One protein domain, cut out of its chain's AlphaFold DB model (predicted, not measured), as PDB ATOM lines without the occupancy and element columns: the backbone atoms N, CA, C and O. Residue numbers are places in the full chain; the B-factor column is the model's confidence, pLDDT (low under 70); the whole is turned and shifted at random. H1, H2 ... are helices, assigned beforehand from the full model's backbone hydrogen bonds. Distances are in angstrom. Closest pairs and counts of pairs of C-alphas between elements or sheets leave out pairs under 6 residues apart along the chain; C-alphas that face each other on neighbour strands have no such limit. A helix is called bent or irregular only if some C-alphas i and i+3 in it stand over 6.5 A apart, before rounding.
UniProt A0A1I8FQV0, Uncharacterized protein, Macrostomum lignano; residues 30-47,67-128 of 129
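What this domain is: This is residues 30 to 47 and 67 to 128 of the 129 residues of an uncharacterized protein of Macrostomum lignano (UniProt A0A1I8FQV0). Four helices run along roughly one line, with H2 in the middle, H1 and H3 beside it and H5 a little farther off, while H4 crosses one end of the group, where H2 and H5 begin and H3 ends. The longest axis reaches from the start of H1 to the unnamed stretch of residues 67 to 79. The printed part has 80 residues with five named helices, H1 to H5 in chain order, and no named strand; its class is all helix. It is compact, with a radius of gyration of the C-alphas of 12.0 A, and spans 37 by 28 by 18 A.

How they stand to each other: Begin with the longest helix, H1, residues 30 to 44. It touches H2, residues 80 to 91, at a shallow tilt of 26 degrees, opposite ways; look at the closest C-alphas, those of Asn 36 and His 88, 4.9 A apart. H2, with residues 86 to 90 alone, touches H3, residues 95 to 103, and the two form a helical hairpin at a shallow tilt of 23 degrees, with the closest C-alphas, Leu 89 and Leu 98, 5.7 A apart. H2 only just touches H4, residues 106 to 116, with 3 pairs of C-alphas within 8 A and with residue 82 alone; the closest are Leu 82 and Leu 112, 6.1 A. H3 and H4 touch only at the corner by their link, with the C-alphas of Cys 102 and Phe 108 closest at 5.7 A. H4 touches H5, residues 118 to 127, at a steep tilt of 65 degrees, with Ala 113 and Cys 121 the closest C-alphas at 6.4 A. H5 is close to H2 but not clearly touching it, with the C-alphas of Pro 86 and Ala 124 closest at 7.6 A. The helix packing is part aligned, part crossed: leaving out H3 and H4, which touch only at the corner, 2 of the 4 pairs of helices that touch are at a shallow tilt. H1 is apart from H4 and H5. Every O i to N i+4 pair is within hydrogen-bond range in H1, H3, H4 and H5, and 6 of 8 in H2.

Where its parts are: Find C-alpha 30 at (-23.929, -33.819, 66.300); from there H1 runs 20.7 A to C-alpha 44. H2 starts at C-alpha 80, (-27.686, -16.039, 52.083), and is 15.2 A long. H3 measures 9.7 A and is only just irregular: C-alphas 100 and 103 are 6.8 A apart. H4 measures 15.1 A, and H5 runs 14.5 A to C-alpha 127 at (-11.792, -23.518, 53.289).

The domain as a whole: The C-alphas farthest apart, Asp 30 and Gly 73, are 39.0 A from each other. Residues 48 to 66 are not printed, and C-alphas 47 and 67 are 8.7 A apart across the cut. The links printed whole, H2 to H3, H3 to H4 and H4 to H5, are tight. Residues 45 to 47 are under 70 in pLDDT; the mean of the printed part is 85.5.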
ATOM      1  N   ASP A  30     -22.793 -33.297  67.063       89.06
ATOM      2  CA  ASP A  30     -23.929 -33.819  66.300       89.06
ATOM      3  C   ASP A  30     -25.049 -32.775  66.184       89.06
ATOM      4  O   ASP A  30     -25.673 -32.605  65.132       89.06
ATOM      5  N   THR A  31     -25.304 -32.019  67.258       88.69
ATOM      6  CA  THR A  31     -26.303 -30.939  67.232       88.69
ATOM      7  C   THR A  31     -25.877 -29.780  66.339       88.69
ATOM      8  O   THR A  31     -26.708 -29.228  65.614       88.69
ATOM      9  N   VAL A  32     -24.586 -29.436  66.339       90.00
ATOM     10  CA  VAL A  32     -24.018 -28.404  65.464       90.00
ATOM     11  C   VAL A  32     -24.116 -28.820  64.001       90.00
ATOM     12  O   VAL A  32     -24.532 -28.010  63.170       90.00
ATOM     13  N   GLU A  33     -23.790 -30.070  63.683       91.06
ATOM     14  CA  GLU A  33     -23.912 -30.618  62.332       91.06
ATOM     15  C   GLU A  33     -25.367 -30.541  61.848       91.06
ATOM     16  O   GLU A  33     -25.657 -29.932  60.817       91.06
ATOM     17  N   GLN A  34     -26.316 -31.038  62.651       88.69
ATOM     18  CA  GLN A  34     -27.746 -31.008  62.322       88.69
ATOM     19  C   GLN A  34     -28.287 -29.583  62.155       88.69
ATOM     20  O   GLN A  34     -29.088 -29.317  61.254       88.69
ATOM     21  N   MET A  35     -27.863 -28.647  63.010       89.50
ATOM     22  CA  MET A  35     -28.228 -27.237  62.884       89.50
ATOM     23  C   MET A  35     -27.708 -26.642  61.576       89.50
ATOM     24  O   MET A  35     -28.457 -25.958  60.877       89.50
ATOM     25  N   ASN A  36     -26.453 -26.912  61.221       90.25
ATOM     26  CA  ASN A  36     -25.869 -26.404  59.985       90.25
ATOM     27  C   ASN A  36     -26.506 -27.041  58.749       90.25
ATOM     28  O   ASN A  36     -26.827 -26.311  57.813       90.25
ATOM     29  N   GLN A  37     -26.826 -28.338  58.779       88.94
ATOM     30  CA  GLN A  37     -27.580 -28.986  57.707       88.94
ATOM     31  C   GLN A  37     -28.952 -28.328  57.521       88.94
ATOM     32  O   GLN A  37     -29.399 -28.085  56.402       88.94
ATOM     33  N   LEU A  38     -29.620 -27.966  58.621       87.31
ATOM     34  CA  LEU A  38     -30.902 -27.272  58.552       87.31
ATOM     35  C   LEU A  38     -30.801 -25.874  57.960       87.31
ATOM     36  O   LEU A  38     -31.690 -25.462  57.212       87.31
ATOM     37  N   MET A  39     -29.743 -25.148  58.299       86.44
ATOM     38  CA  MET A  39     -29.481 -23.829  57.736       86.44
ATOM     39  C   MET A  39     -29.102 -23.920  56.254       86.44
ATOM     40  O   MET A  39     -29.573 -23.102  55.459       86.44
ATOM     41  N   ALA A  40     -28.341 -24.943  55.855       87.38
ATOM     42  CA  ALA A  40     -28.042 -25.240  54.459       87.38
ATOM     43  C   ALA A  40     -29.331 -25.533  53.677       87.38
ATOM     44  O   ALA A  40     -29.630 -24.816  52.729       87.38
ATOM     45  N   ASP A  41     -30.180 -26.446  54.156       83.56
ATOM     46  CA  ASP A  41     -31.487 -26.769  53.561       83.56
ATOM     47  C   ASP A  41     -32.412 -25.541  53.428       83.56
ATOM     48  O   ASP A  41     -33.233 -25.446  52.506       83.56
ATOM     49  N   GLN A  42     -32.344 -24.608  54.384       79.12
ATOM     50  CA  GLN A  42     -33.109 -23.357  54.343       79.12
ATOM     51  C   GLN A  42     -32.584 -22.385  53.286       79.12
ATOM     52  O   GLN A  42     -33.374 -21.678  52.659       79.12
ATOM     53  N   THR A  43     -31.271 -22.355  53.099       78.31
ATOM     54  CA  THR A  43     -30.573 -21.423  52.210       78.31
ATOM     55  C   THR A  43     -30.494 -21.951  50.778       78.31
ATOM     56  O   THR A  43     -30.465 -21.185  49.812       78.31
ATOM     57  N   GLU A  44     -30.465 -23.271  50.624       73.38
ATOM     58  CA  GLU A  44     -30.347 -23.932  49.341       73.38
ATOM     59  C   GLU A  44     -31.645 -23.834  48.544       73.38
ATOM     60  O   GLU A  44     -31.564 -23.502  47.363       73.38
ATOM     61  N   ALA A  45     -32.789 -24.062  49.210       61.47
ATOM     62  CA  ALA A  45     -34.143 -24.188  48.665       61.47
ATOM     63  C   ALA A  45     -34.325 -23.585  47.254       61.47
ATOM     64  O   ALA A  45     -34.781 -22.454  47.069       61.47
ATOM     65  N   LEU A  46     -33.948 -24.406  46.274       52.03
ATOM     66  CA  LEU A  46     -34.262 -24.318  44.858       52.03
ATOM     67  C   LEU A  46     -35.550 -25.123  44.657       52.03
ATOM     68  O   LEU A  46     -35.620 -26.263  45.109       52.03
ATOM     69  N   ARG A  47     -36.567 -24.520  44.028       43.88
ATOM     70  CA  ARG A  47     -37.695 -25.166  43.331       43.88
ATOM     71  C   ARG A  47     -37.924 -26.659  43.623       43.88
ATOM     72  O   ARG A  47     -37.279 -27.522  43.038       43.88
ATOM     73  N   GLN A  67     -34.645 -19.040  46.306       77.69
ATOM     74  CA  GLN A  67     -33.416 -18.309  46.640       77.69
ATOM     75  C   GLN A  67     -32.396 -18.431  45.492       77.69
ATOM     76  O   GLN A  67     -31.455 -19.229  45.587       77.69
ATOM     77  N   PRO A  68     -32.556 -17.669  44.392       81.31
ATOM     78  CA  PRO A  68     -31.609 -17.705  43.285       81.31
ATOM     79  C   PRO A  68     -30.268 -17.057  43.665       81.31
ATOM     80  O   PRO A  68     -30.168 -16.258  44.602       81.31
ATOM     81  N   THR A  69     -29.227 -17.390  42.905       80.19
ATOM     82  CA  THR A  69     -27.892 -16.758  42.963       80.19
ATOM     83  C   THR A  69     -27.958 -15.271  42.595       80.19
ATOM     84  O   THR A  69     -27.260 -14.436  43.182       80.19
ATOM     85  N   ARG A  70     -28.854 -14.933  41.663       83.44
ATOM     86  CA  ARG A  70     -29.141 -13.584  41.183       83.44
ATOM     87  C   ARG A  70     -30.651 -13.383  41.080       83.44
ATOM     88  O   ARG A  70     -31.341 -14.195  40.472       83.44
ATOM     89  N   PHE A  71     -31.157 -12.308  41.671       80.81
ATOM     90  CA  PHE A  71     -32.563 -11.932  41.555       80.81
ATOM     91  C   PHE A  71     -32.854 -11.326  40.177       80.81
ATOM     92  O   PHE A  71     -31.951 -10.831  39.500       80.81
ATOM     93  N   GLU A  72     -34.126 -11.321  39.772       74.12
ATOM     94  CA  GLU A  72     -34.570 -10.762  38.482       74.12
ATOM     95  C   GLU A  72     -34.197  -9.274  38.321       74.12
ATOM     96  O   GLU A  72     -33.905  -8.829  37.215       74.12
ATOM     97  N   GLY A  73     -34.071  -8.531  39.431       76.25
ATOM     98  CA  GLY A  73     -33.568  -7.148  39.469       76.25
ATOM     99  C   GLY A  73     -32.058  -6.994  39.231       76.25
ATOM    100  O   GLY A  73     -31.521  -5.896  39.323       76.25
ATOM    101  N   GLY A  74     -31.343  -8.085  38.947       76.56
ATOM    102  CA  GLY A  74     -29.914  -8.082  38.650       76.56
ATOM    103  C   GLY A  74     -29.001  -8.094  39.877       76.56
ATOM    104  O   GLY A  74     -27.802  -8.332  39.707       76.56
ATOM    105  N   GLU A  75     -29.552  -7.904  41.076       82.75
ATOM    106  CA  GLU A  75     -28.840  -7.979  42.349       82.75
ATOM    107  C   GLU A  75     -28.470  -9.421  42.716       82.75
ATOM    108  O   GLU A  75     -29.231 -10.367  42.510       82.75
ATOM    109  N   PHE A  76     -27.275  -9.597  43.279       81.44
ATOM    110  CA  PHE A  76     -26.786 -10.902  43.721       81.44
ATOM    111  C   PHE A  76     -27.242 -11.203  45.146       81.44
ATOM    112  O   PHE A  76     -27.178 -10.335  46.018       81.44
ATOM    113  N   ASN A  77     -27.588 -12.460  45.426       82.06
ATOM    114  CA  ASN A  77     -27.890 -12.914  46.782       82.06
ATOM    115  C   ASN A  77     -26.592 -13.120  47.590       82.06
ATOM    116  O   ASN A  77     -26.142 -14.238  47.849       82.06
ATOM    117  N   ARG A  78     -25.947 -12.000  47.947       79.12
ATOM    118  CA  ARG A  78     -24.578 -11.972  48.484       79.12
ATOM    119  C   ARG A  78     -24.425 -12.637  49.845       79.12
ATOM    120  O   ARG A  78     -23.359 -13.173  50.112       79.12
ATOM    121  N   ARG A  79     -25.427 -12.527  50.721       78.69
ATOM    122  CA  ARG A  79     -25.328 -13.021  52.104       78.69
ATOM    123  C   ARG A  79     -25.816 -14.459  52.215       78.69
ATOM    124  O   ARG A  79     -25.007 -15.335  52.485       78.69
ATOM    125  N   ARG A  80     -27.091 -14.708  51.913       80.00
ATOM    126  CA  ARG A  80     -27.686 -16.039  52.083       80.00
ATOM    127  C   ARG A  80     -27.050 -17.048  51.133       80.00
ATOM    128  O   ARG A  80     -26.377 -17.973  51.564       80.00
ATOM    129  N   LYS A  81     -27.177 -16.836  49.821       84.12
ATOM    130  CA  LYS A  81     -26.744 -17.851  48.851       84.12
ATOM    131  C   LYS A  81     -25.225 -17.945  48.725       84.12
ATOM    132  O   LYS A  81     -24.694 -19.042  48.746       84.12
ATOM    133  N   LEU A  82     -24.523 -16.820  48.592       85.44
ATOM    134  CA  LEU A  82     -23.092 -16.829  48.254       85.44
ATOM    135  C   LEU A  82     -22.139 -16.971  49.456       85.44
ATOM    136  O   LEU A  82     -20.968 -17.272  49.248       85.44
ATOM    137  N   VAL A  83     -22.597 -16.727  50.691       86.31
ATOM    138  CA  VAL A  83     -21.738 -16.756  51.895       86.31
ATOM    139  C   VAL A  83     -22.223 -17.768  52.916       86.31
ATOM    140  O   VAL A  83     -21.437 -18.598  53.356       86.31
ATOM    141  N   GLU A  84     -23.499 -17.710  53.292       87.38
ATOM    142  CA  GLU A  84     -24.040 -18.576  54.344       87.38
ATOM    143  C   GLU A  84     -24.151 -20.032  53.866       87.38
ATOM    144  O   GLU A  84     -23.764 -20.931  54.605       87.38
ATOM    145  N   LEU A  85     -24.579 -20.284  52.620       89.50
ATOM    146  CA  LEU A  85     -24.692 -21.650  52.080       89.50
ATOM    147  C   LEU A  85     -23.378 -22.455  52.134       89.50
ATOM    148  O   LEU A  85     -23.389 -23.517  52.755       89.50
ATOM    149  N   PRO A  86     -22.253 -22.006  51.535       90.19
ATOM    150  CA  PRO A  86     -21.014 -22.782  51.581       90.19
ATOM    151  C   PRO A  86     -20.484 -22.943  53.011       90.19
ATOM    152  O   PRO A  86     -19.945 -23.992  53.341       90.19
ATOM    153  N   HIS A  87     -20.682 -21.944  53.878       90.12
ATOM    154  CA  HIS A  87     -20.294 -22.022  55.286       90.12
ATOM    155  C   HIS A  87     -21.080 -23.104  56.042       90.12
ATOM    156  O   HIS A  87     -20.492 -23.908  56.760       90.12
ATOM    157  N   HIS A  88     -22.403 -23.156  55.867       91.75
ATOM    158  CA  HIS A  88     -23.242 -24.161  56.516       91.75
ATOM    159  C   HIS A  88     -23.002 -25.569  55.969       91.75
ATOM    160  O   HIS A  88     -22.938 -26.503  56.757       91.75
ATOM    161  N   LEU A  89     -22.806 -25.725  54.656       90.88
ATOM    162  CA  LEU A  89     -22.474 -27.026  54.062       90.88
ATOM    163  C   LEU A  89     -21.120 -27.552  54.551       90.88
ATOM    164  O   LEU A  89     -20.996 -28.735  54.850       90.88
ATOM    165  N   LEU A  90     -20.127 -26.669  54.700       91.50
ATOM    166  CA  LEU A  90     -18.822 -27.036  55.247       91.50
ATOM    167  C   LEU A  90     -18.927 -27.499  56.709       91.50
ATOM    168  O   LEU A  90     -18.382 -28.541  57.058       91.50
ATOM    169  N   LEU A  91     -19.650 -26.755  57.556       90.50
ATOM    170  CA  LEU A  91     -19.837 -27.114  58.969       90.50
ATOM    171  C   LEU A  91     -20.732 -28.340  59.179       90.50
ATOM    172  O   LEU A  91     -20.615 -28.998  60.207       90.50
ATOM    173  N   ALA A  92     -21.625 -28.632  58.236       90.00
ATOM    174  CA  ALA A  92     -22.438 -29.843  58.248       90.00
ATOM    175  C   ALA A  92     -21.689 -31.077  57.711       90.00
ATOM    176  O   ALA A  92     -22.243 -32.167  57.710       90.00
ATOM    177  N   GLY A  93     -20.460 -30.921  57.203       89.00
ATOM    178  CA  GLY A  93     -19.705 -32.022  56.599       89.00
ATOM    179  C   GLY A  93     -20.269 -32.525  55.261       89.00
ATOM    180  O   GLY A  93     -19.770 -33.514  54.726       89.00
ATOM    181  N   ASP A  94     -21.264 -31.847  54.679       89.56
ATOM    182  CA  ASP A  94     -21.897 -32.222  53.409       89.56
ATOM    183  C   ASP A  94     -21.070 -31.717  52.213       89.56
ATOM    184  O   ASP A  94     -21.397 -30.750  51.512       89.56
ATOM    185  N   ILE A  95     -19.932 -32.381  52.004       89.81
ATOM    186  CA  ILE A  95     -18.958 -32.034  50.963       89.81
ATOM    187  C   ILE A  95     -19.524 -32.257  49.553       89.81
ATOM    188  O   ILE A  95     -19.143 -31.544  48.618       89.81
ATOM    189  N   ASP A  96     -20.428 -33.218  49.380       90.12
ATOM    190  CA  ASP A  96     -21.020 -33.522  48.077       90.12
ATOM    191  C   ASP A  96     -21.941 -32.388  47.622       90.12
ATOM    192  O   ASP A  96     -21.783 -31.882  46.503       90.12
ATOM    193  N   SER A  97     -22.818 -31.905  48.509       89.50
ATOM    194  CA  SER A  97     -23.656 -30.732  48.245       89.50
ATOM    195  C   SER A  97     -22.824 -29.453  48.108       89.50
ATOM    196  O   SER A  97     -23.108 -28.605  47.257       89.50
ATOM    197  N   LEU A  98     -21.744 -29.308  48.887       90.19
ATOM    198  CA  LEU A  98     -20.819 -28.175  48.753       90.19
ATOM    199  C   LEU A  98     -20.185 -28.127  47.356       90.19
ATOM    200  O   LEU A  98     -20.095 -27.058  46.740       90.19
ATOM    201  N   LYS A  99     -19.772 -29.279  46.822       89.81
ATOM    202  CA  LYS A  99     -19.231 -29.378  45.464       89.81
ATOM    203  C   LYS A  99     -20.310 -29.092  44.425       89.81
ATOM    204  O   LYS A  99     -20.102 -28.220  43.586       89.81
ATOM    205  N   SER A 100     -21.453 -29.771  44.475       90.50
ATOM    206  CA  SER A 100     -22.486 -29.672  43.433       90.50
ATOM    207  C   SER A 100     -23.157 -28.293  43.363       90.50
ATOM    208  O   SER A 100     -23.420 -27.795  42.267       90.50
ATOM    209  N   HIS A 101     -23.408 -27.651  44.508       87.19
ATOM    210  CA  HIS A 101     -24.139 -26.382  44.572       87.19
ATOM    211  C   HIS A 101     -23.232 -25.149  44.616       87.19
ATOM    212  O   HIS A 101     -23.681 -24.079  44.201       87.19
ATOM    213  N   CYS A 102     -21.980 -25.280  45.075       88.50
ATOM    214  CA  CYS A 102     -21.060 -24.148  45.224       88.50
ATOM    215  C   CYS A 102     -19.779 -24.299  44.386       88.50
ATOM    216  O   CYS A 102     -19.605 -23.589  43.397       88.50
ATOM    217  N   LEU A 103     -18.865 -25.201  44.766       88.94
ATOM    218  CA  LEU A 103     -17.474 -25.190  44.276       88.94
ATOM    219  C   LEU A 103     -17.294 -25.726  42.850       88.94
ATOM    220  O   LEU A 103     -16.410 -25.273  42.134       88.94
ATOM    221  N   ALA A 104     -18.121 -26.677  42.423       88.81
ATOM    222  CA  ALA A 104     -18.138 -27.213  41.061       88.81
ATOM    223  C   ALA A 104     -19.313 -26.658  40.238       88.81
ATOM    224  O   ALA A 104     -19.614 -27.160  39.155       88.81
ATOM    225  N   ASN A 105     -19.975 -25.606  40.730       90.62
ATOM    226  CA  ASN A 105     -21.079 -24.950  40.045       90.62
ATOM    227  C   ASN A 105     -20.611 -23.641  39.400       90.62
ATOM    228  O   ASN A 105     -20.346 -22.645  40.074       90.62
ATOM    229  N   PHE A 106     -20.543 -23.625  38.067       89.94
ATOM    230  CA  PHE A 106     -20.078 -22.451  37.329       89.94
ATOM    231  C   PHE A 106     -20.970 -21.218  37.536       89.94
ATOM    232  O   PHE A 106     -20.457 -20.106  37.651       89.94
ATOM    233  N   GLU A 107     -22.292 -21.391  37.621       89.50
ATOM    234  CA  GLU A 107     -23.224 -20.282  37.850       89.50
ATOM    235  C   GLU A 107     -22.968 -19.625  39.211       89.50
ATOM    236  O   GLU A 107     -22.922 -18.393  39.323       89.50
ATOM    237  N   PHE A 108     -22.739 -20.452  40.233       89.81
ATOM    238  CA  PHE A 108     -22.386 -19.996  41.568       89.81
ATOM    239  C   PHE A 108     -21.041 -19.267  41.574       89.81
ATOM    240  O   PHE A 108     -20.982 -18.121  42.016       89.81
ATOM    241  N   LEU A 109     -19.978 -19.880  41.039       91.19
ATOM    242  CA  LEU A 109     -18.635 -19.289  41.014       91.19
ATOM    243  C   LEU A 109     -18.595 -17.972  40.236       91.19
ATOM    244  O   LEU A 109     -17.984 -17.002  40.683       91.19
ATOM    245  N   HIS A 110     -19.273 -17.905  39.091       91.44
ATOM    246  CA  HIS A 110     -19.377 -16.679  38.306       91.44
ATOM    247  C   HIS A 110     -20.125 -15.581  39.078       91.44
ATOM    248  O   HIS A 110     -19.710 -14.418  39.072       91.44
ATOM    249  N   SER A 111     -21.201 -15.940  39.784       89.94
ATOM    250  CA  SER A 111     -21.952 -15.007  40.631       89.94
ATOM    251  C   SER A 111     -21.138 -14.543  41.840       89.94
ATOM    252  O   SER A 111     -21.150 -13.356  42.164       89.94
ATOM    253  N   LEU A 112     -20.377 -15.442  42.468       89.75
ATOM    254  CA  LEU A 112     -19.479 -15.141  43.581       89.75
ATOM    255  C   LEU A 112     -18.361 -14.187  43.149       89.75
ATOM    256  O   LEU A 112     -18.169 -13.149  43.784       89.75
ATOM    257  N   ALA A 113     -17.703 -14.476  42.023       91.50
ATOM    258  CA  ALA A 113     -16.655 -13.630  41.464       91.50
ATOM    259  C   ALA A 113     -17.177 -12.226  41.120       91.50
ATOM    260  O   ALA A 113     -16.526 -11.232  41.432       91.50
ATOM    261  N   LYS A 114     -18.381 -12.117  40.541       90.06
ATOM    262  CA  LYS A 114     -19.002 -10.812  40.257       90.06
ATOM    263  C   LYS A 114     -19.447 -10.064  41.509       90.06
ATOM    264  O   LYS A 114     -19.412  -8.836  41.527       90.06
ATOM    265  N   ALA A 115     -19.899 -10.772  42.538       87.38
ATOM    266  CA  ALA A 115     -20.430 -10.154  43.746       87.38
ATOM    267  C   ALA A 115     -19.349  -9.734  44.751       87.38
ATOM    268  O   ALA A 115     -19.541  -8.740  45.453       87.38
ATOM    269  N   LYS A 116     -18.267 -10.514  44.862       86.19
ATOM    270  CA  LYS A 116     -17.241 -10.384  45.907       86.19
ATOM    271  C   LYS A 116     -15.797 -10.379  45.396       86.19
ATOM    272  O   LYS A 116     -14.900 -10.122  46.190       86.19
ATOM    273  N   GLY A 117     -15.571 -10.626  44.108       89.62
ATOM    274  CA  GLY A 117     -14.234 -10.737  43.527       89.62
ATOM    275  C   GLY A 117     -13.698 -12.169  43.515       89.62
ATOM    276  O   GLY A 117     -14.251 -13.073  44.140       89.62
ATOM    277  N   VAL A 118     -12.608 -12.369  42.773       90.38
ATOM    278  CA  VAL A 118     -11.980 -13.687  42.568       90.38
ATOM    279  C   VAL A 118     -11.361 -14.231  43.857       90.38
ATOM    280  O   VAL A 118     -11.408 -15.438  44.086       90.38
ATOM    281  N   ASP A 119     -10.866 -13.357  44.735       91.50
ATOM    282  CA  ASP A 119     -10.294 -13.754  46.026       91.50
ATOM    283  C   ASP A 119     -11.300 -14.539  46.875       91.50
ATOM    284  O   ASP A 119     -10.950 -15.545  47.482       91.50
ATOM    285  N   ALA A 120     -12.582 -14.157  46.839       87.75
ATOM    286  CA  ALA A 120     -13.633 -14.878  47.554       87.75
ATOM    287  C   ALA A 120     -13.834 -16.309  47.029       87.75
ATOM    288  O   ALA A 120     -14.163 -17.202  47.808       87.75
ATOM    289  N   CYS A 121     -13.620 -16.544  45.731       88.69
ATOM    290  CA  CYS A 121     -13.646 -17.893  45.171       88.69
ATOM    291  C   CYS A 121     -12.461 -18.712  45.688       88.69
ATOM    292  O   CYS A 121     -12.651 -19.848  46.111       88.69
ATOM    293  N   ILE A 122     -11.255 -18.135  45.696       91.62
ATOM    294  CA  ILE A 122     -10.041 -18.811  46.179       91.62
ATOM    295  C   ILE A 122     -10.182 -19.183  47.660       91.62
ATOM    296  O   ILE A 122      -9.887 -20.316  48.029       91.62
ATOM    297  N   GLU A 123     -10.675 -18.266  48.493       89.81
ATOM    298  CA  GLU A 123     -10.916 -18.532  49.916       89.81
ATOM    299  C   GLU A 123     -11.954 -19.639  50.134       89.81
ATOM    300  O   GLU A 123     -11.761 -20.496  50.991       89.81
ATOM    301  N   ALA A 124     -13.014 -19.693  49.320       85.75
ATOM    302  CA  ALA A 124     -13.991 -20.780  49.392       85.75
ATOM    303  C   ALA A 124     -13.368 -22.151  49.065       85.75
ATOM    304  O   ALA A 124     -13.696 -23.137  49.719       85.75
ATOM    305  N   PHE A 125     -12.445 -22.218  48.097       88.06
ATOM    306  CA  PHE A 125     -11.695 -23.446  47.812       88.06
ATOM    307  C   PHE A 125     -10.720 -23.804  48.934       88.06
ATOM    308  O   PHE A 125     -10.628 -24.970  49.298       88.06
ATOM    309  N   ARG A 126     -10.013 -22.819  49.502       90.00
ATOM    310  CA  ARG A 126      -9.087 -23.035  50.626       90.00
ATOM    311  C   ARG A 126      -9.796 -23.558  51.867       90.00
ATOM    312  O   ARG A 126      -9.237 -24.397  52.552       90.00
ATOM    313  N   ALA A 127     -11.006 -23.077  52.141       84.88
ATOM    314  CA  ALA A 127     -11.792 -23.518  53.289       84.88
ATOM    315  C   ALA A 127     -12.310 -24.963  53.158       84.88
ATOM    316  O   ALA A 127     -12.680 -25.560  54.162       84.88
ATOM    317  N   ALA A 128     -12.366 -25.506  51.940       79.69
ATOM    318  CA  ALA A 128     -12.879 -26.846  51.659       79.69
ATOM    319  C   ALA A 128     -11.782 -27.915  51.468       79.69
ATOM    320  O   ALA A 128     -12.120 -29.076  51.231       79.69
TER     321      ALA A 128